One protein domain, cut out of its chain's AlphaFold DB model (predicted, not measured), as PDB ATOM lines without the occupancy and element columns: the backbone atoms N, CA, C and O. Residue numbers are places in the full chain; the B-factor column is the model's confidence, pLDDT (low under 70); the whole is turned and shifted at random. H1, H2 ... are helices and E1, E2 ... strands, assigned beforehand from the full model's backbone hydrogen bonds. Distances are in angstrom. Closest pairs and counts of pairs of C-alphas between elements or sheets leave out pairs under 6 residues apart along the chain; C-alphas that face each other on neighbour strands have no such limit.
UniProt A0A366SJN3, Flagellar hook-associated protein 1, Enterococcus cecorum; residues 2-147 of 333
ATOM      1  N   ALA A   2       4.833 138.666  13.728       84.94
ATOM      2  CA  ALA A   2       3.582 139.287  13.266       84.94
ATOM      3  C   ALA A   2       3.457 139.362  11.729       84.94
ATOM      4  O   ALA A   2       2.388 139.103  11.188       84.94
ATOM      5  N   MET A   3       4.556 139.650  11.016       86.56
ATOM      6  CA  MET A   3       4.571 139.612   9.545       86.56
ATOM      7  C   MET A   3       4.284 138.204   9.005       86.56
ATOM      8  O   MET A   3       3.358 138.046   8.227       86.56
ATOM      9  N   ASN A   4       4.985 137.180   9.498       89.75
ATOM     10  CA  ASN A   4       4.779 135.789   9.078       89.75
ATOM     11  C   ASN A   4       3.356 135.285   9.376       89.75
ATOM     12  O   ASN A   4       2.810 134.507   8.606       89.75
ATOM     13  N   MET A   5       2.746 135.700  10.494       89.94
ATOM     14  CA  MET A   5       1.357 135.337  10.812       89.94
ATOM     15  C   MET A   5       0.373 135.986   9.840       89.94
ATOM     16  O   MET A   5      -0.595 135.348   9.437       89.94
ATOM     17  N   LYS A   6       0.644 137.232   9.434       87.94
ATOM     18  CA  LYS A   6      -0.125 137.898   8.387       87.94
ATOM     19  C   LYS A   6       0.030 137.188   7.041       87.94
ATOM     20  O   LYS A   6      -0.976 136.907   6.412       87.94
ATOM     21  N   GLU A   7       1.258 136.876   6.631       92.19
ATOM     22  CA  GLU A   7       1.521 136.135   5.388       92.19
ATOM     23  C   GLU A   7       0.788 134.791   5.386       92.19
ATOM     24  O   GLU A   7       0.065 134.486   4.446       92.19
ATOM     25  N   LEU A   8       0.864 134.042   6.492       93.75
ATOM     26  CA  LEU A   8       0.140 132.783   6.641       93.75
ATOM     27  C   LEU A   8      -1.380 132.967   6.520       93.75
ATOM     28  O   LEU A   8      -2.054 132.141   5.911       93.75
ATOM     29  N   LYS A   9      -1.935 134.039   7.096       92.12
ATOM     30  CA  LYS A   9      -3.360 134.355   6.963       92.12
ATOM     31  C   LYS A   9      -3.732 134.698   5.518       92.12
ATOM     32  O   LYS A   9      -4.709 134.155   5.011       92.12
ATOM     33  N   ASP A  10      -2.946 135.546   4.861       92.44
ATOM     34  CA  ASP A  10      -3.158 135.950   3.466       92.44
ATOM     35  C   ASP A  10      -3.081 134.730   2.516       92.44
ATOM     36  O   ASP A  10      -3.856 134.631   1.556       92.44
ATOM     37  N   ASP A  11      -2.206 133.761   2.808       95.38
ATOM     38  CA  ASP A  11      -2.099 132.485   2.088       95.38
ATOM     39  C   ASP A  11      -3.333 131.593   2.298       95.38
ATOM     40  O   ASP A  11      -3.868 131.026   1.338       95.38
ATOM     41  N   VAL A  12      -3.828 131.484   3.536       96.06
ATOM     42  CA  VAL A  12      -5.061 130.735   3.839       96.06
ATOM     43  C   VAL A  12      -6.268 131.374   3.152       96.06
ATOM     44  O   VAL A  12      -7.045 130.662   2.517       96.06
ATOM     45  N   ASP A  13      -6.395 132.700   3.199       93.44
ATOM     46  CA  ASP A  13      -7.488 133.436   2.555       93.44
ATOM     47  C   ASP A  13      -7.406 133.327   1.016       93.44
ATOM     48  O   ASP A  13      -8.423 133.194   0.329       93.44
ATOM     49  N   THR A  14      -6.193 133.289   0.453       95.12
ATOM     50  CA  THR A  14      -5.972 132.991  -0.972       95.12
ATOM     51  C   THR A  14      -6.411 131.571  -1.322       95.12
ATOM     52  O   THR A  14      -7.068 131.355  -2.342       95.12
ATOM     53  N   THR A  15      -6.072 130.600  -0.477       96.81
ATOM     54  CA  THR A  15      -6.467 129.203  -0.679       96.81
ATOM     55  C   THR A  15      -7.988 129.058  -0.591       96.81
ATOM     56  O   THR A  15      -8.573 128.379  -1.430       96.81
ATOM     57  N   LEU A  16      -8.640 129.763   0.338       97.44
ATOM     58  CA  LEU A  16     -10.098 129.829   0.455       97.44
ATOM     59  C   LEU A  16     -10.762 130.345  -0.825       97.44
ATOM     60  O   LEU A  16     -11.719 129.735  -1.309       97.44
ATOM     61  N   ALA A  17     -10.246 131.434  -1.403       97.06
ATOM     62  CA  ALA A  17     -10.735 131.957  -2.678       97.06
ATOM     63  C   ALA A  17     -10.606 130.923  -3.808       97.06
ATOM     64  O   ALA A  17     -11.583 130.648  -4.501       97.06
ATOM     65  N   ASN A  18      -9.445 130.274  -3.924       97.12
ATOM     66  CA  ASN A  18      -9.199 129.258  -4.950       97.12
ATOM     67  C   ASN A  18     -10.090 128.013  -4.781       97.12
ATOM     68  O   ASN A  18     -10.640 127.513  -5.760       97.12
ATOM     69  N   THR A  19     -10.265 127.509  -3.555       97.94
ATOM     70  CA  THR A  19     -11.156 126.367  -3.286       97.94
ATOM     71  C   THR A  19     -12.614 126.733  -3.571       97.94
ATOM     72  O   THR A  19     -13.337 125.931  -4.158       97.94
ATOM     73  N   THR A  20     -13.037 127.953  -3.232       97.88
ATOM     74  CA  THR A  20     -14.385 128.456  -3.551       97.88
ATOM     75  C   THR A  20     -14.602 128.556  -5.061       97.88
ATOM     76  O   THR A  20     -15.634 128.113  -5.561       97.88
ATOM     77  N   TYR A  21     -13.612 129.066  -5.797       98.06
ATOM     78  CA  TYR A  21     -13.637 129.107  -7.257       98.06
ATOM     79  C   TYR A  21     -13.785 127.705  -7.858       98.06
ATOM     80  O   TYR A  21     -14.697 127.468  -8.648       98.06
ATOM     81  N   ASN A  22     -12.957 126.749  -7.429       97.88
ATOM     82  CA  ASN A  22     -13.029 125.364  -7.902       97.88
ATOM     83  C   ASN A  22     -14.394 124.724  -7.612       97.88
ATOM     84  O   ASN A  22     -14.950 124.054  -8.480       97.88
ATOM     85  N   LEU A  23     -14.963 124.967  -6.429       98.06
ATOM     86  CA  LEU A  23     -16.297 124.480  -6.089       98.06
ATOM     87  C   LEU A  23     -17.365 125.075  -7.015       98.06
ATOM     88  O   LEU A  23     -18.196 124.330  -7.529       98.06
ATOM     89  N   ASN A  24     -17.319 126.379  -7.298       97.75
ATOM     90  CA  ASN A  24     -18.239 127.002  -8.254       97.75
ATOM     91  C   ASN A  24     -18.107 126.397  -9.663       97.75
ATOM     92  O   ASN A  24     -19.124 126.167 -10.314       97.75
ATOM     93  N   GLN A  25     -16.889 126.066 -10.110       97.62
ATOM     94  CA  GLN A  25     -16.677 125.376 -11.391       97.62
ATOM     95  C   GLN A  25     -17.318 123.978 -11.404       97.62
ATOM     96  O   GLN A  25     -17.974 123.612 -12.375       97.62
ATOM     97  N   ARG A  26     -17.215 123.212 -10.308       97.94
ATOM     98  CA  ARG A  26     -17.891 121.904 -10.187       97.94
ATOM     99  C   ARG A  26     -19.412 122.026 -10.181       97.94
ATOM    100  O   ARG A  26     -20.096 121.187 -10.761       97.94
ATOM    101  N   VAL A  27     -19.947 123.080  -9.567       97.62
ATOM    102  CA  VAL A  27     -21.388 123.381  -9.590       97.62
ATOM    103  C   VAL A  27     -21.850 123.721 -11.009       97.62
ATOM    104  O   VAL A  27     -22.917 123.277 -11.423       97.62
ATOM    105  N   GLU A  28     -21.050 124.463 -11.775       97.25
ATOM    106  CA  GLU A  28     -21.332 124.756 -13.184       97.25
ATOM    107  C   GLU A  28     -21.287 123.495 -14.062       97.25
ATOM    108  O   GLU A  28     -22.194 123.254 -14.861       97.25
ATOM    109  N   GLU A  29     -20.289 122.631 -13.871       97.31
ATOM    110  CA  GLU A  29     -20.226 121.325 -14.538       97.31
ATOM    111  C   GLU A  29     -21.454 120.461 -14.207       97.31
ATOM    112  O   GLU A  29     -22.033 119.832 -15.100       97.31
ATOM    113  N   LEU A  30     -21.897 120.476 -12.945       97.00
ATOM    114  CA  LEU A  30     -23.106 119.787 -12.500       97.00
ATOM    115  C   LEU A  30     -24.372 120.379 -13.137       97.00
ATOM    116  O   LEU A  30     -25.259 119.623 -13.519       97.00
ATOM    117  N   GLU A  31     -24.461 121.700 -13.306       96.38
ATOM    118  CA  GLU A  31     -25.570 122.362 -14.006       96.38
ATOM    119  C   GLU A  31     -25.665 121.900 -15.473       96.38
ATOM    120  O   GLU A  31     -26.747 121.569 -15.971       96.38
ATOM    121  N   ILE A  32     -24.528 121.823 -16.171       95.06
ATOM    122  CA  ILE A  32     -24.460 121.326 -17.554       95.06
ATOM    123  C   ILE A  32     -24.863 119.847 -17.612       95.06
ATOM    124  O   ILE A  32     -25.624 119.437 -18.493       95.06
ATOM    125  N   LEU A  33     -24.376 119.035 -16.672       94.88
ATOM    126  CA  LEU A  33     -24.717 117.618 -16.584       94.88
ATOM    127  C   LEU A  33     -26.204 117.403 -16.279       94.88
ATOM    128  O   LEU A  33     -26.841 116.536 -16.875       94.88
ATOM    129  N   ASN A  34     -26.770 118.232 -15.408       93.88
ATOM    130  CA  ASN A  34     -28.181 118.241 -15.069       93.88
ATOM    131  C   ASN A  34     -29.064 118.436 -16.315       93.88
ATOM    132  O   ASN A  34     -30.066 117.736 -16.462       93.88
ATOM    133  N   LYS A  35     -28.676 119.328 -17.239       92.38
ATOM    134  CA  LYS A  35     -29.366 119.520 -18.531       92.38
ATOM    135  C   LYS A  35     -29.292 118.254 -19.396       92.38
ATOM    136  O   LYS A  35     -30.322 117.760 -19.846       92.38
ATOM    137  N   LYS A  36     -28.103 117.648 -19.518       90.94
ATOM    138  CA  LYS A  36     -27.901 116.396 -20.277       90.94
ATOM    139  C   LYS A  36     -28.715 115.218 -19.733       90.94
ATOM    140  O   LYS A  36     -29.237 114.436 -20.521       90.94
ATOM    141  N   LEU A  37     -28.814 115.077 -18.408       89.81
ATOM    142  CA  LEU A  37     -29.593 114.014 -17.762       89.81
ATOM    143  C   LEU A  37     -31.076 114.100 -18.134       89.81
ATOM    144  O   LEU A  37     -31.688 113.084 -18.459       89.81
ATOM    145  N   VAL A  38     -31.635 115.312 -18.147       88.00
ATOM    146  CA  VAL A  38     -33.027 115.541 -18.549       88.00
ATOM    147  C   VAL A  38     -33.217 115.215 -20.029       88.00
ATOM    148  O   VAL A  38     -34.063 114.378 -20.344       88.00
ATOM    149  N   ASP A  39     -32.393 115.780 -20.915       86.12
ATOM    150  CA  ASP A  39     -32.501 115.557 -22.365       86.12
ATOM    151  C   ASP A  39     -32.401 114.065 -22.723       86.12
ATOM    152  O   ASP A  39     -33.219 113.530 -23.474       86.12
ATOM    153  N   ASN A  40     -31.438 113.356 -22.126       81.69
ATOM    154  CA  ASN A  40     -31.211 111.936 -22.378       81.69
ATOM    155  C   ASN A  40     -32.356 111.058 -21.846       81.69
ATOM    156  O   ASN A  40     -32.823 110.163 -22.559       81.69
ATOM    157  N   SER A  41     -32.866 111.369 -20.648       76.75
ATOM    158  CA  SER A  41     -33.983 110.640 -20.035       76.75
ATOM    159  C   SER A  41     -35.278 110.709 -20.855       76.75
ATOM    160  O   SER A  41     -36.090 109.787 -20.786       76.75
ATOM    161  N   MET A  42     -35.455 111.756 -21.669       73.06
ATOM    162  CA  MET A  42     -36.612 111.912 -22.554       73.06
ATOM    163  C   MET A  42     -36.501 111.095 -23.849       73.06
ATOM    164  O   MET A  42     -37.528 110.750 -24.429       73.06
ATOM    165  N   THR A  43     -35.285 110.771 -24.306       71.25
ATOM    166  CA  THR A  43     -35.058 110.110 -25.607       71.25
ATOM    167  C   THR A  43     -34.632 108.645 -25.522       71.25
ATOM    168  O   THR A  43     -34.983 107.870 -26.408       71.25
ATOM    169  N   ALA A  44     -33.857 108.256 -24.503       64.00
ATOM    170  CA  ALA A  44     -33.162 106.961 -24.472       64.00
ATOM    171  C   ALA A  44     -33.149 106.279 -23.087       64.00
ATOM    172  O   ALA A  44     -32.498 105.250 -22.919       64.00
ATOM    173  N   GLY A  45     -33.877 106.829 -22.105       66.81
ATOM    174  CA  GLY A  45     -33.741 106.452 -20.693       66.81
ATOM    175  C   GLY A  45     -32.529 107.121 -20.037       66.81
ATOM    176  O   GLY A  45     -31.731 107.763 -20.710       66.81
ATOM    177  N   THR A  46     -32.406 107.042 -18.712       68.25
ATOM    178  CA  THR A  46     -31.304 107.690 -17.984       68.25
ATOM    179  C   THR A  46     -29.990 106.938 -18.216       68.25
ATOM    180  O   THR A  46     -29.864 105.781 -17.821       68.25
ATOM    181  N   SER A  47     -29.003 107.582 -18.845       81.12
ATOM    182  CA  SER A  47     -27.658 107.015 -19.016       81.12
ATOM    183  C   SER A  47     -26.941 106.845 -17.672       81.12
ATOM    184  O   SER A  47     -26.707 107.823 -16.956       81.12
ATOM    185  N   ASN A  48     -26.541 105.608 -17.362       83.38
ATOM    186  CA  ASN A  48     -25.749 105.287 -16.170       83.38
ATOM    187  C   ASN A  48     -24.421 106.062 -16.138       83.38
ATOM    188  O   ASN A  48     -24.045 106.570 -15.089       83.38
ATOM    189  N   ASP A  49     -23.777 106.277 -17.289       87.81
ATOM    190  CA  ASP A  49     -22.519 107.032 -17.367       87.81
ATOM    191  C   ASP A  49     -22.673 108.486 -16.889       87.81
ATOM    192  O   ASP A  49     -21.743 109.069 -16.322       87.81
ATOM    193  N   LEU A  50     -23.837 109.101 -17.133       91.06
ATOM    194  CA  LEU A  50     -24.138 110.457 -16.668       91.06
ATOM    195  C   LEU A  50     -24.419 110.483 -15.161       91.06
ATOM    196  O   LEU A  50     -24.040 111.446 -14.493       91.06
ATOM    197  N   LEU A  51     -25.044 109.435 -14.618       91.31
ATOM    198  CA  LEU A  51     -25.235 109.281 -13.173       91.31
ATOM    199  C   LEU A  51     -23.889 109.099 -12.460       91.31
ATOM    200  O   LEU A  51     -23.638 109.766 -11.459       91.31
ATOM    201  N   ASP A  52     -22.975 108.321 -13.040       90.75
ATOM    202  CA  ASP A  52     -21.620 108.156 -12.509       90.75
ATOM    203  C   ASP A  52     -20.826 109.468 -12.554       90.75
ATOM    204  O   ASP A  52     -20.104 109.809 -11.615       90.75
ATOM    205  N   GLN A  53     -20.950 110.242 -13.640       95.00
ATOM    206  CA  GLN A  53     -20.344 111.577 -13.722       95.00
ATOM    207  C   GLN A  53     -20.884 112.508 -12.635       95.00
ATOM    208  O   GLN A  53     -20.102 113.227 -12.011       95.00
ATOM    209  N   ARG A  54     -22.195 112.467 -12.378       95.31
ATOM    210  CA  ARG A  54     -22.852 113.268 -11.340       95.31
ATOM    211  C   ARG A  54     -22.308 112.895  -9.972       95.31
ATOM    212  O   ARG A  54     -21.904 113.777  -9.222       95.31
ATOM    213  N   ASP A  55     -22.246 111.606  -9.670       94.44
ATOM    214  CA  ASP A  55     -21.818 111.131  -8.355       94.44
ATOM    215  C   ASP A  55     -20.331 111.411  -8.109       94.44
ATOM    216  O   ASP A  55     -19.955 111.795  -7.000       94.44
ATOM    217  N   ARG A  56     -19.491 111.366  -9.155       94.25
ATOM    218  CA  ARG A  56     -18.101 111.847  -9.077       94.25
ATOM    219  C   ARG A  56     -18.012 113.342  -8.763       94.25
ATOM    220  O   ARG A  56     -17.222 113.711  -7.896       94.25
ATOM    221  N   LEU A  57     -18.808 114.186  -9.426       97.00
ATOM    222  CA  LEU A  57     -18.842 115.627  -9.138       97.00
ATOM    223  C   LEU A  57     -19.291 115.891  -7.700       97.00
ATOM    224  O   LEU A  57     -18.640 116.644  -6.982       97.00
ATOM    225  N   LEU A  58     -20.354 115.223  -7.245       97.12
ATOM    226  CA  LEU A  58     -20.849 115.362  -5.876       97.12
ATOM    227  C   LEU A  58     -19.819 114.891  -4.839       97.12
ATOM    228  O   LEU A  58     -19.665 115.540  -3.804       97.12
ATOM    229  N   LYS A  59     -19.080 113.810  -5.117       94.38
ATOM    230  CA  LYS A  59     -17.986 113.338  -4.254       94.38
ATOM    231  C   LYS A  59     -16.822 114.334  -4.196       94.38
ATOM    232  O   LYS A  59     -16.282 114.562  -3.118       94.38
ATOM    233  N   ASP A  60     -16.449 114.949  -5.316       96.19
ATOM    234  CA  ASP A  60     -15.405 115.986  -5.335       96.19
ATOM    235  C   ASP A  60     -15.849 117.220  -4.530       96.19
ATOM    236  O   ASP A  60     -15.153 117.684  -3.625       96.19
ATOM    237  N   MET A  61     -17.078 117.685  -4.765       97.50
ATOM    238  CA  MET A  61     -17.664 118.834  -4.071       97.50
ATOM    239  C   MET A  61     -17.816 118.614  -2.560       97.50
ATOM    240  O   MET A  61     -17.587 119.550  -1.792       97.50
ATOM    241  N   SER A  62     -18.150 117.397  -2.117       95.75
ATOM    242  CA  SER A  62     -18.286 117.078  -0.688       95.75
ATOM    243  C   SER A  62     -16.953 117.113   0.069       95.75
ATOM    244  O   SER A  62     -16.932 117.333   1.280       95.75
ATOM    245  N   SER A  63     -15.823 116.961  -0.635       95.44
ATOM    246  CA  SER A  63     -14.494 117.185  -0.056       95.44
ATOM    247  C   SER A  63     -14.204 118.678   0.169       95.44
ATOM    248  O   SER A  63     -13.517 119.052   1.125       95.44
ATOM    249  N   MET A  64     -14.768 119.546  -0.678       97.38
ATOM    250  CA  MET A  64     -14.549 120.993  -0.641       97.38
ATOM    251  C   MET A  64     -15.449 121.682   0.388       97.38
ATOM    252  O   MET A  64     -14.969 122.544   1.127       97.38
ATOM    253  N   ALA A  65     -16.725 121.296   0.478       96.44
ATOM    254  CA  ALA A  65     -17.705 121.906   1.375       96.44
ATOM    255  C   ALA A  65     -18.760 120.911   1.885       96.44
ATOM    256  O   ALA A  65     -18.959 119.839   1.322       96.44
ATOM    257  N   ASP A  66     -19.473 121.300   2.947       94.50
ATOM    258  CA  ASP A  66     -20.649 120.567   3.430       94.50
ATOM    259  C   ASP A  66     -21.803 120.727   2.433       94.50
ATOM    260  O   ASP A  66     -22.424 121.792   2.389       94.50
ATOM    261  N   ILE A  67     -22.063 119.702   1.618       96.31
ATOM    262  CA  ILE A  67     -23.128 119.730   0.611       96.31
ATOM    263  C   ILE A  67     -24.314 118.851   1.006       96.31
ATOM    264  O   ILE A  67     -24.150 117.770   1.568       96.31
ATOM    265  N   SER A  68     -25.521 119.277   0.639       96.88
ATOM    266  CA  SER A  68     -26.712 118.422   0.664       96.88
ATOM    267  C   SER A  68     -27.473 118.526  -0.648       96.88
ATOM    268  O   SER A  68     -27.525 119.595  -1.258       96.88
ATOM    269  N   THR A  69     -28.034 117.407  -1.108       97.06
ATOM    270  CA  THR A  69     -28.665 117.309  -2.426       97.06
ATOM    271  C   THR A  69     -30.037 116.650  -2.374       97.06
ATOM    272  O   THR A  69     -30.331 115.834  -1.499       97.06
ATOM    273  N   LYS A  70     -30.886 116.994  -3.346       97.25
ATOM    274  CA  LYS A  70     -32.105 116.258  -3.697       97.25
ATOM    275  C   LYS A  70     -32.071 115.906  -5.173       97.25
ATOM    276  O   LYS A  70     -31.579 116.686  -5.987       97.25
ATOM    277  N   PHE A  71     -32.635 114.753  -5.509       94.75
ATOM    278  CA  PHE A  71     -32.730 114.274  -6.881       94.75
ATOM    279  C   PHE A  71     -34.181 114.285  -7.354       94.75
ATOM    280  O   PHE A  71     -35.097 114.033  -6.569       94.75
ATOM    281  N   ASP A  72     -34.400 114.584  -8.633       91.44
ATOM    282  CA  ASP A  72     -35.702 114.401  -9.272       91.44
ATOM    283  C   ASP A  72     -35.838 113.011  -9.921       91.44
ATOM    284  O   ASP A  72     -34.924 112.184  -9.904       91.44
ATOM    285  N   LYS A  73     -37.009 112.746 -10.512       87.75
ATOM    286  CA  LYS A  73     -37.322 111.472 -11.180       87.75
ATOM    287  C   LYS A  73     -36.430 111.153 -12.390       87.75
ATOM    288  O   LYS A  73     -36.460 110.025 -12.865       87.75
ATOM    289  N   TYR A  74     -35.682 112.130 -12.900       85.94
ATOM    290  CA  TYR A  74     -34.759 111.977 -14.024       85.94
ATOM    291  C   TYR A  74     -33.316 111.735 -13.553       85.94
ATOM    292  O   TYR A  74     -32.419 111.565 -14.375       85.94
ATOM    293  N   GLY A  75     -33.076 111.712 -12.235       87.81
ATOM    294  CA  GLY A  75     -31.741 111.584 -11.650       87.81
ATOM    295  C   GLY A  75     -30.946 112.892 -11.649       87.81
ATOM    296  O   GLY A  75     -29.774 112.899 -11.276       87.81
ATOM    297  N   ARG A  76     -31.559 114.015 -12.028       91.81
ATOM    298  CA  ARG A  76     -30.939 115.338 -11.949       91.81
ATOM    299  C   ARG A  76     -30.896 115.811 -10.497       91.81
ATOM    300  O   ARG A  76     -31.823 115.535  -9.736       91.81
ATOM    301  N   VAL A  77     -29.868 116.571 -10.121       96.12
ATOM    302  CA  VAL A  77     -29.842 117.278  -8.830       96.12
ATOM    303  C   VAL A  77     -30.808 118.466  -8.897       96.12
ATOM    304  O   VAL A  77     -30.522 119.450  -9.572       96.12
ATOM    305  N   SER A  78     -31.963 118.359  -8.240       95.25
ATOM    306  CA  SER A  78     -33.021 119.383  -8.237       95.25
ATOM    307  C   SER A  78     -32.812 120.469  -7.183       95.25
ATOM    308  O   SER A  78     -33.331 121.574  -7.314       95.25
ATOM    309  N   GLU A  79     -32.042 120.159  -6.144       97.44
ATOM    310  CA  GLU A  79     -31.604 121.103  -5.124       97.44
ATOM    311  C   GLU A  79     -30.208 120.689  -4.666       97.44
ATOM    312  O   GLU A  79     -29.994 119.527  -4.324       97.44
ATOM    313  N   LEU A  80     -29.280 121.640  -4.633       97.56
ATOM    314  CA  LEU A  80     -27.975 121.510  -3.999       97.56
ATOM    315  C   LEU A  80     -27.779 122.693  -3.052       97.56
ATOM    316  O   LEU A  80     -27.885 123.860  -3.446       97.56
ATOM    317  N   LYS A  81     -27.452 122.379  -1.804       97.12
ATOM    318  CA  LYS A  81     -27.101 123.355  -0.776       97.12
ATOM    319  C   LYS A  81     -25.651 123.199  -0.357       97.12
ATOM    320  O   LYS A  81     -25.154 122.077  -0.303       97.12
ATOM    321  N   VAL A  82     -25.024 124.318  -0.012       96.69
ATOM    322  CA  VAL A  82     -23.760 124.385   0.724       96.69
ATOM    323  C   VAL A  82     -24.055 124.993   2.092       96.69
ATOM    324  O   VAL A  82     -24.575 126.109   2.186       96.69
ATOM    325  N   GLY A  83     -23.783 124.232   3.154       92.75
ATOM    326  CA  GLY A  83     -24.367 124.506   4.467       92.75
ATOM    327  C   GLY A  83     -25.894 124.558   4.357       92.75
ATOM    328  O   GLY A  83     -26.516 123.667   3.776       92.75
ATOM    329  N   ASP A  84     -26.496 125.641   4.840       91.88
ATOM    330  CA  ASP A  84     -27.948 125.847   4.762       91.88
ATOM    331  C   ASP A  84     -28.399 126.595   3.496       91.88
ATOM    332  O   ASP A  84     -29.601 126.728   3.240       91.88
ATOM    333  N   THR A  85     -27.456 127.077   2.682       94.00
ATOM    334  CA  THR A  85     -27.759 127.950   1.541       94.00
ATOM    335  C   THR A  85     -27.884 127.156   0.255       94.00
ATOM    336  O   THR A  85     -26.986 126.402  -0.114       94.00
ATOM    337  N   LYS A  86     -28.994 127.345  -0.458       95.44
ATOM    338  CA  LYS A  86     -29.221 126.751  -1.778       95.44
ATOM    339  C   LYS A  86     -28.379 127.475  -2.826       95.44
ATOM    340  O   LYS A  86     -28.570 128.668  -3.037       95.44
ATOM    341  N   ILE A  87     -27.473 126.743  -3.469       96.25
ATOM    342  CA  ILE A  87     -26.530 127.278  -4.464       96.25
ATOM    343  C   ILE A  87     -26.851 126.835  -5.894       96.25
ATOM    344  O   ILE A  87     -26.371 127.441  -6.849       96.25
ATOM    345  N   LEU A  88     -27.663 125.793  -6.058       96.25
ATOM    346  CA  LEU A  88     -28.162 125.354  -7.355       96.25
ATOM    347  C   LEU A  88     -29.559 124.755  -7.179       96.25
ATOM    348  O   LEU A  88     -29.797 123.953  -6.270       96.25
ATOM    349  N   ASP A  89     -30.472 125.144  -8.059       94.25
ATOM    350  CA  ASP A  89     -31.741 124.462  -8.282       94.25
ATOM    351  C   ASP A  89     -31.929 124.125  -9.765       94.25
ATOM    352  O   ASP A  89     -30.974 124.115 -10.543       94.25
ATOM    353  N   THR A  90     -33.152 123.767 -10.151       89.00
ATOM    354  CA  THR A  90     -33.474 123.374 -11.523       89.00
ATOM    355  C   THR A  90     -33.263 124.476 -12.551       89.00
ATOM    356  O   THR A  90     -33.063 124.148 -13.720       89.00
ATOM    357  N   ASP A  91     -33.305 125.739 -12.127       85.38
ATOM    358  CA  ASP A  91     -33.407 126.899 -13.009       85.38
ATOM    359  C   ASP A  91     -32.285 127.922 -12.771       85.38
ATOM    360  O   ASP A  91     -31.925 128.661 -13.687       85.38
ATOM    361  N   HIS A  92     -31.705 127.959 -11.569       90.44
ATOM    362  CA  HIS A  92     -30.763 128.994 -11.156       90.44
ATOM    363  C   HIS A  92     -29.553 128.434 -10.404       90.44
ATOM    364  O   HIS A  92     -29.661 127.568  -9.533       90.44
ATOM    365  N   ARG A  93     -28.393 129.033 -10.690       94.50
ATOM    366  CA  ARG A  93     -27.147 128.886  -9.934       94.50
ATOM    367  C   ARG A  93     -26.871 130.167  -9.151       94.50
ATOM    368  O   ARG A  93     -26.934 131.261  -9.706       94.50
ATOM    369  N   VAL A  94     -26.496 130.023  -7.885       95.94
ATOM    370  CA  VAL A  94     -26.069 131.113  -7.003       95.94
ATOM    371  C   VAL A  94     -24.630 130.831  -6.558       95.94
ATOM    372  O   VAL A  94     -24.415 130.085  -5.601       95.94
ATOM    373  N   PRO A  95     -23.624 131.369  -7.270       96.25
ATOM    374  CA  PRO A  95     -22.228 131.082  -6.974       96.25
ATOM    375  C   PRO A  95     -21.750 131.819  -5.718       96.25
ATOM    376  O   PRO A  95     -22.132 132.962  -5.446       96.25
ATOM    377  N   MET A  96     -20.867 131.173  -4.960       96.75
ATOM    378  CA  MET A  96     -20.320 131.726  -3.720       96.75
ATOM    379  C   MET A  96     -19.148 132.664  -3.998       96.75
ATOM    380  O   MET A  96     -18.310 132.383  -4.848       96.75
ATOM    381  N   SER A  97     -19.052 133.757  -3.253       97.12
ATOM    382  CA  SER A  97     -17.981 134.750  -3.350       97.12
ATOM    383  C   SER A  97     -17.230 134.870  -2.025       97.12
ATOM    384  O   SER A  97     -17.779 134.578  -0.960       97.12
ATOM    385  N   VAL A  98     -15.972 135.313  -2.084       97.06
ATOM    386  CA  VAL A  98     -15.093 135.407  -0.907       97.06
ATOM    387  C   VAL A  98     -14.823 136.862  -0.558       97.06
ATOM    388  O   VAL A  98     -14.433 137.655  -1.416       97.06
ATOM    389  N   VAL A  99     -15.002 137.218   0.712       95.62
ATOM    390  CA  VAL A  99     -14.643 138.540   1.231       95.62
ATOM    391  C   VAL A  99     -13.134 138.585   1.458       95.62
ATOM    392  O   VAL A  99     -12.602 137.845   2.277       95.62
ATOM    393  N   LEU A 100     -12.438 139.464   0.734       92.12
ATOM    394  CA  LEU A 100     -10.979 139.601   0.810       92.12
ATOM    395  C   LEU A 100     -10.542 140.585   1.897       92.12
ATOM    396  O   LEU A 100      -9.512 140.408   2.535       92.12
ATOM    397  N   SER A 101     -11.295 141.670   2.067       89.94
ATOM    398  CA  SER A 101     -11.023 142.688   3.085       89.94
ATOM    399  C   SER A 101     -12.264 143.542   3.312       89.94
ATOM    400  O   SER A 101     -13.024 143.775   2.373       89.94
ATOM    401  N   SER A 102     -12.439 144.025   4.537       87.06
ATOM    402  CA  SER A 102     -13.488 144.971   4.918       87.06
ATOM    403  C   SER A 102     -12.853 146.075   5.758       87.06
ATOM    404  O   SER A 102     -12.152 145.781   6.725       87.06
ATOM    405  N   GLY A 103     -13.040 147.334   5.366       83.94
ATOM    406  CA  GLY A 103     -12.447 148.480   6.051       83.94
ATOM    407  C   GLY A 103     -12.810 149.805   5.386       83.94
ATOM    408  O   GLY A 103     -13.151 149.848   4.211       83.94
ATOM    409  N   ASN A 104     -12.746 150.906   6.139       80.25
ATOM    410  CA  ASN A 104     -12.997 152.263   5.628       80.25
ATOM    411  C   ASN A 104     -14.356 152.448   4.910       80.25
ATOM    412  O   ASN A 104     -14.488 153.303   4.039       80.25
ATOM    413  N   GLY A 105     -15.374 151.662   5.283       87.06
ATOM    414  CA  GLY A 105     -16.723 151.736   4.710       87.06
ATOM    415  C   GLY A 105     -16.917 150.968   3.398       87.06
ATOM    416  O   GLY A 105     -18.039 150.959   2.878       87.06
ATOM    417  N   SER A 106     -15.878 150.301   2.889       92.75
ATOM    418  CA  SER A 106     -15.963 149.417   1.731       92.75
ATOM    419  C   SER A 106     -15.483 147.995   2.032       92.75
ATOM    420  O   SER A 106     -14.707 147.720   2.951       92.75
ATOM    421  N   THR A 107     -15.996 147.056   1.246       94.75
ATOM    422  CA  THR A 107     -15.658 145.639   1.312       94.75
ATOM    423  C   THR A 107     -15.244 145.174  -0.074       94.75
ATOM    424  O   THR A 107     -15.972 145.369  -1.048       94.75
ATOM    425  N   ARG A 108     -14.073 144.541  -0.166       94.62
ATOM    426  CA  ARG A 108     -13.555 143.943  -1.401       94.62
ATOM    427  C   ARG A 108     -13.925 142.470  -1.448       94.62
ATOM    428  O   ARG A 108     -13.615 141.731  -0.512       94.62
ATOM    429  N   ILE A 109     -14.548 142.042  -2.539       96.25
ATOM    430  CA  ILE A 109     -15.079 140.688  -2.715       96.25
ATOM    431  C   ILE A 109     -14.510 140.088  -4.000       96.25
ATOM    432  O   ILE A 109     -14.625 140.698  -5.061       96.25
ATOM    433  N   ALA A 110     -13.925 138.893  -3.913       96.75
ATOM    434  CA  ALA A 110     -13.615 138.053  -5.066       96.75
ATOM    435  C   ALA A 110     -14.900 137.352  -5.521       96.75
ATOM    436  O   ALA A 110     -15.391 136.430  -4.857       96.75
ATOM    437  N   VAL A 111     -15.472 137.829  -6.623       95.94
ATOM    438  CA  VAL A 111     -16.749 137.339  -7.148       95.94
ATOM    439  C   VAL A 111     -16.558 135.923  -7.676       95.94
ATOM    440  O   VAL A 111     -15.633 135.665  -8.439       95.94
ATOM    441  N   GLU A 112     -17.413 134.997  -7.242       95.44
ATOM    442  CA  GLU A 112     -17.308 133.563  -7.571       95.44
ATOM    443  C   GLU A 112     -15.986 132.917  -7.104       95.44
ATOM    444  O   GLU A 112     -15.608 131.847  -7.577       95.44
ATOM    445  N   GLY A 113     -15.264 133.563  -6.178       93.25
ATOM    446  CA  GLY A 113     -13.929 133.148  -5.740       93.25
ATOM    447  C   GLY A 113     -12.796 133.547  -6.695       93.25
ATOM    448  O   GLY A 113     -11.631 133.329  -6.365       93.25
ATOM    449  N   ASP A 114     -13.093 134.177  -7.837       95.12
ATOM    450  CA  ASP A 114     -12.072 134.621  -8.786       95.12
ATOM    451  C   ASP A 114     -11.376 135.896  -8.289       95.12
ATOM    452  O   ASP A 114     -11.947 136.989  -8.233       95.12
ATOM    453  N   ARG A 115     -10.093 135.763  -7.948       91.69
ATOM    454  CA  ARG A 115      -9.263 136.869  -7.454       91.69
ATOM    455  C   ARG A 115      -8.900 137.894  -8.528       91.69
ATOM    456  O   ARG A 115      -8.443 138.978  -8.174       91.69
ATOM    457  N   ASN A 116      -9.109 137.591  -9.808       93.88
ATOM    458  CA  ASN A 116      -8.973 138.566 -10.892       93.88
ATOM    459  C   ASN A 116     -10.250 139.399 -11.071       93.88
ATOM    460  O   ASN A 116     -10.202 140.486 -11.648       93.88
ATOM    461  N   LYS A 117     -11.383 138.926 -10.535       94.88
ATOM    462  CA  LYS A 117     -12.690 139.587 -10.585       94.88
ATOM    463  C   LYS A 117     -13.081 140.095  -9.196       94.88
ATOM    464  O   LYS A 117     -13.965 139.560  -8.527       94.88
ATOM    465  N   VAL A 118     -12.408 141.158  -8.762       95.50
ATOM    466  CA  VAL A 118     -12.680 141.799  -7.468       95.50
ATOM    467  C   VAL A 118     -13.622 142.981  -7.639       95.50
ATOM    468  O   VAL A 118     -13.359 143.877  -8.440       95.50
ATOM    469  N   VAL A 119     -14.688 143.006  -6.843       95.00
ATOM    470  CA  VAL A 119     -15.600 144.150  -6.727       95.00
ATOM    471  C   VAL A 119     -15.430 144.826  -5.376       95.00
ATOM    472  O   VAL A 119     -15.099 144.181  -4.381       95.00
ATOM    473  N   GLU A 120     -15.667 146.131  -5.346       95.31
ATOM    474  CA  GLU A 120     -15.710 146.917  -4.120       95.31
ATOM    475  C   GLU A 120     -17.143 147.386  -3.893       95.31
ATOM    476  O   GLU A 120     -17.754 148.007  -4.764       95.31
ATOM    477  N   VAL A 121     -17.698 147.040  -2.736       94.19
ATOM    478  CA  VAL A 121     -19.081 147.354  -2.370       94.19
ATOM    479  C   VAL A 121     -19.121 148.085  -1.032       94.19
ATOM    480  O   VAL A 121     -18.250 147.854  -0.192       94.19
ATOM    481  N   PRO A 122     -20.122 148.946  -0.782       94.00
ATOM    482  CA  PRO A 122     -20.312 149.538   0.538       94.00
ATOM    483  C   PRO A 122     -20.443 148.451   1.608       94.00
ATOM    484  O   PRO A 122     -21.199 147.497   1.418       94.00
ATOM    485  N   SER A 123     -19.770 148.592   2.754       90.06
ATOM    486  CA  SER A 123     -19.777 147.547   3.791       90.06
ATOM    487  C   SER A 123     -21.180 147.233   4.328       90.06
ATOM    488  O   SER A 123     -21.440 146.101   4.712       90.06
ATOM    489  N   GLY A 124     -22.116 148.191   4.286       89.69
ATOM    490  CA  GLY A 124     -23.524 147.970   4.653       89.69
ATOM    491  C   GLY A 124     -24.319 147.077   3.684       89.69
ATOM    492  O   GLY A 124     -25.451 146.694   3.990       89.69
ATOM    493  N   ASN A 125     -23.742 146.735   2.526       91.88
ATOM    494  CA  ASN A 125     -24.318 145.808   1.550       91.88
ATOM    495  C   ASN A 125     -23.801 144.373   1.717       91.88
ATOM    496  O   ASN A 125     -24.137 143.520   0.900       91.88
ATOM    497  N   VAL A 126     -22.994 144.102   2.744       93.06
ATOM    498  CA  VAL A 126     -22.442 142.776   3.028       93.06
ATOM    499  C   VAL A 126     -22.847 142.382   4.441       93.06
ATOM    500  O   VAL A 126     -22.541 143.094   5.393       93.06
ATOM    501  N   SER A 127     -23.513 141.238   4.593       86.69
ATOM    502  CA  SER A 127     -23.991 140.759   5.899       86.69
ATOM    503  C   SER A 127     -22.869 140.302   6.852       86.69
ATOM    504  O   SER A 127     -23.152 139.959   7.999       86.69
ATOM    505  N   GLY A 128     -21.610 140.318   6.404       83.81
ATOM    506  CA  GLY A 128     -20.434 139.892   7.163       83.81
ATOM    507  C   GLY A 128     -19.944 138.489   6.791       83.81
ATOM    508  O   GLY A 128     -20.474 137.845   5.892       83.81
ATOM    509  N   GLY A 129     -18.894 138.035   7.478       88.62
ATOM    510  CA  GLY A 129     -18.282 136.721   7.269       88.62
ATOM    511  C   GLY A 129     -17.332 136.627   6.060       88.62
ATOM    512  O   GLY A 129     -17.244 137.551   5.254       88.62
ATOM    513  N   PRO A 130     -16.577 135.518   5.949       92.75
ATOM    514  CA  PRO A 130     -15.598 135.312   4.877       92.75
ATOM    515  C   PRO A 130     -16.227 134.837   3.558       92.75
ATOM    516  O   PRO A 130     -15.617 134.998   2.502       92.75
ATOM    517  N   LEU A 131     -17.435 134.265   3.606       95.50
ATOM    518  CA  LEU A 131     -18.173 133.763   2.448       95.50
ATOM    519  C   LEU A 131     -19.534 134.418   2.337       95.50
ATOM    520  O   LEU A 131     -20.261 134.543   3.324       95.50
ATOM    521  N   VAL A 132     -19.886 134.772   1.108       96.62
ATOM    522  CA  VAL A 132     -21.140 135.445   0.796       96.62
ATOM    523  C   VAL A 132     -21.710 134.976  -0.538       96.62
ATOM    524  O   VAL A 132     -20.977 134.529  -1.418       96.62
ATOM    525  N   VAL A 133     -23.013 135.138  -0.724       96.31
ATOM    526  CA  VAL A 133     -23.689 135.011  -2.022       96.31
ATOM    527  C   VAL A 133     -24.389 136.299  -2.385       96.31
ATOM    528  O   VAL A 133     -24.865 137.025  -1.516       96.31
ATOM    529  N   TYR A 134     -24.451 136.583  -3.681       95.31
ATOM    530  CA  TYR A 134     -25.170 137.748  -4.169       95.31
ATOM    531  C   TYR A 134     -26.670 137.455  -4.254       95.31
ATOM    532  O   TYR A 134     -27.097 136.547  -4.968       95.31
ATOM    533  N   ASN A 135     -27.461 138.249  -3.545       92.94
ATOM    534  CA  ASN A 135     -28.909 138.207  -3.574       92.94
ATOM    535  C   ASN A 135     -29.428 139.235  -4.585       92.94
ATOM    536  O   ASN A 135     -29.336 140.447  -4.381       92.94
ATOM    537  N   VAL A 136     -29.979 138.734  -5.691       89.19
ATOM    538  CA  VAL A 136     -30.473 139.559  -6.803       89.19
ATOM    539  C   VAL A 136     -31.694 140.404  -6.438       89.19
ATOM    540  O   VAL A 136     -31.888 141.459  -7.034       89.19
ATOM    541  N   GLU A 137     -32.499 139.975  -5.463       90.06
ATOM    542  CA  GLU A 137     -33.711 140.692  -5.047       90.06
ATOM    543  C   GLU A 137     -33.366 141.914  -4.197       90.06
ATOM    544  O   GLU A 137     -33.968 142.978  -4.342       90.06
ATOM    545  N   THR A 138     -32.378 141.773  -3.312       91.88
ATOM    546  CA  THR A 138     -31.958 142.843  -2.398       91.88
ATOM    547  C   THR A 138     -30.799 143.674  -2.945       91.88
ATOM    548  O   THR A 138     -30.555 144.776  -2.450       91.88
ATOM    549  N   GLY A 139     -30.072 143.162  -3.942       92.19
ATOM    550  CA  GLY A 139     -28.836 143.753  -4.459       92.19
ATOM    551  C   GLY A 139     -27.672 143.700  -3.463       92.19
ATOM    552  O   GLY A 139     -26.746 144.510  -3.555       92.19
ATOM    553  N   LYS A 140     -27.732 142.798  -2.475       94.50
ATOM    554  CA  LYS A 140     -26.761 142.684  -1.374       94.50
ATOM    555  C   LYS A 140     -26.062 141.330  -1.362       94.50
ATOM    556  O   LYS A 140     -26.458 140.399  -2.052       94.50
ATOM    557  N   TYR A 141     -25.005 141.244  -0.563       95.75
ATOM    558  CA  TYR A 141     -24.262 140.020  -0.306       95.75
ATOM    559  C   TYR A 141     -24.656 139.432   1.050       95.75
ATOM    560  O   TYR A 141     -24.344 140.004   2.100       95.75
ATOM    561  N   ASP A 142     -25.312 138.277   1.016       95.56
ATOM    562  CA  ASP A 142     -25.764 137.549   2.200       95.56
ATOM    563  C   ASP A 142     -24.686 136.557   2.649       95.56
ATOM    564  O   ASP A 142     -24.064 135.885   1.825       95.56
ATOM    565  N   GLN A 143     -24.443 136.478   3.958       94.62
ATOM    566  CA  GLN A 143     -23.422 135.599   4.525       94.62
ATOM    567  C   GLN A 143     -23.822 134.128   4.387       94.62
ATOM    568  O   GLN A 143     -24.958 133.757   4.680       94.62
ATOM    569  N   ILE A 144     -22.848 133.275   4.057       93.75
ATOM    570  CA  ILE A 144     -22.975 131.818   4.168       93.75
ATOM    571  C   ILE A 144     -22.039 131.300   5.254       93.75
ATOM    572  O   ILE A 144     -20.877 131.696   5.351       93.75
ATOM    573  N   THR A 145     -22.546 130.356   6.044       92.75
ATOM    574  CA  THR A 145     -21.750 129.608   7.015       92.75
ATOM    575  C   THR A 145     -21.442 128.221   6.471       92.75
ATOM    576  O   THR A 145     -22.348 127.441   6.181       92.75
ATOM    577  N   VAL A 146     -20.152 127.903   6.365       94.12
ATOM    578  CA  VAL A 146     -19.656 126.582   5.966       94.12
ATOM    579  C   VAL A 146     -18.681 126.099   7.028       94.12
ATOM    580  O   VAL A 146     -17.656 126.732   7.262       94.12
ATOM    581  N   SER A 147     -19.006 124.977   7.669       91.81
ATOM    582  CA  SER A 147     -18.246 124.466   8.821       91.81
ATOM    583  C   SER A 147     -17.466 123.182   8.533       91.81
ATOM    584  O   SER A 147     -16.703 122.733   9.385       91.81
TER     585      SER A 147
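This is residues 2 to 147 of the 333 residues of the protein "Flagellar hook-associated protein 1" of Enterococcus cecorum (UniProt A0A366SJN3). One very long helix, H1, is a spine with two small sheets packed on it one after the other: a five-stranded sheet, curled like part of a barrel, on residues 10 to 24, and a three-stranded sheet on residues 24 to 37. H2 folds back side by side with H1 and covers the same face of the three-stranded sheet, while residues 2 to 9 of H1 stick out. The 146 printed residues hold H1 H2 E1 E2 E3 E4 E5 E6 E7 E8 in that order, a mixed class; the antiparallel sheets run E1 E2 E3 and E6 E5 E4 E7 E8. The elongated whole spans 59 by 35 by 25 A and is only just compact, close to loose, with a radius of gyration of the C-alphas of 17.2 A.

H1, residues 2 to 43, and H2, residues 48 to 64, form a helical hairpin, opposite ways at a shallow tilt of 18 degrees. They touch, H1 with residues 19 to 37 alone; their closest C-alphas, of Leu 23 and Met 61, are 6.1 A apart. O i to N i+4 pairs are within hydrogen-bond range in 37 of 38 cases in H1 and 12 of 13 in H2. E1, residues 67 to 71, E2, 77 to 82, and E3, 85 to 89, are a meander, each strand the antiparallel neighbour of the one before; N 68 and O 81, 3.0 A, and N 80 and O 88, 2.9 A, are within hydrogen-bond range. H2 is over E1 and E2 at a height over the sheet of 10.5 A, making two layers, helix on sheet; the closest C-alphas of H2 and E1, of Met 61 and Ile 67, are 7.3 A apart. H1 is on the same face, over E2 at 8.9 A, and only just not over E3, on which 2 of its C-alphas fall. E4, residues 96 to 103, E5, 106 to 110, and E6, 118 to 122, are another meander; with E7, 131 to 135, they make a Greek key, the first strand the antiparallel neighbour of the fourth. E4 bends by 54 degrees at residue 100, and its pairing is staggered: residues 96 to 98 pair with E7, N 97 to O 132 at 2.8 A, and residues 98 to 103 with E5, N 100 to O 108 at 2.8 A. N 109 and O 119 of E5 and E6 are 2.9 A apart. E7 and E8, residues 140 to 143, form a hairpin, with N 133 and O 142 at 2.9 A. H1 is on this strongly twisted sheet too, again as two layers, over E4 at a height of 7.7 A; the closest C-alphas, of Ala 17 and Val 98, are 5.8 A apart.

H1 runs 62.1 A from C-alpha 2 at (3.582, 139.287, 13.266) to C-alpha 43 at (-35.058, 110.110, -25.607). H2 is 24.8 A long and E4 20.9 A. E8 ends at C-alpha 143, (-23.422, 135.599, 4.525).

The C-alphas farthest apart are those of Ala 2 and Thr 43, 62.1 A. The printed part has no cut and no long link. Mean pLDDT of the printed part is 92.4; residues 44 to 46 are under 70.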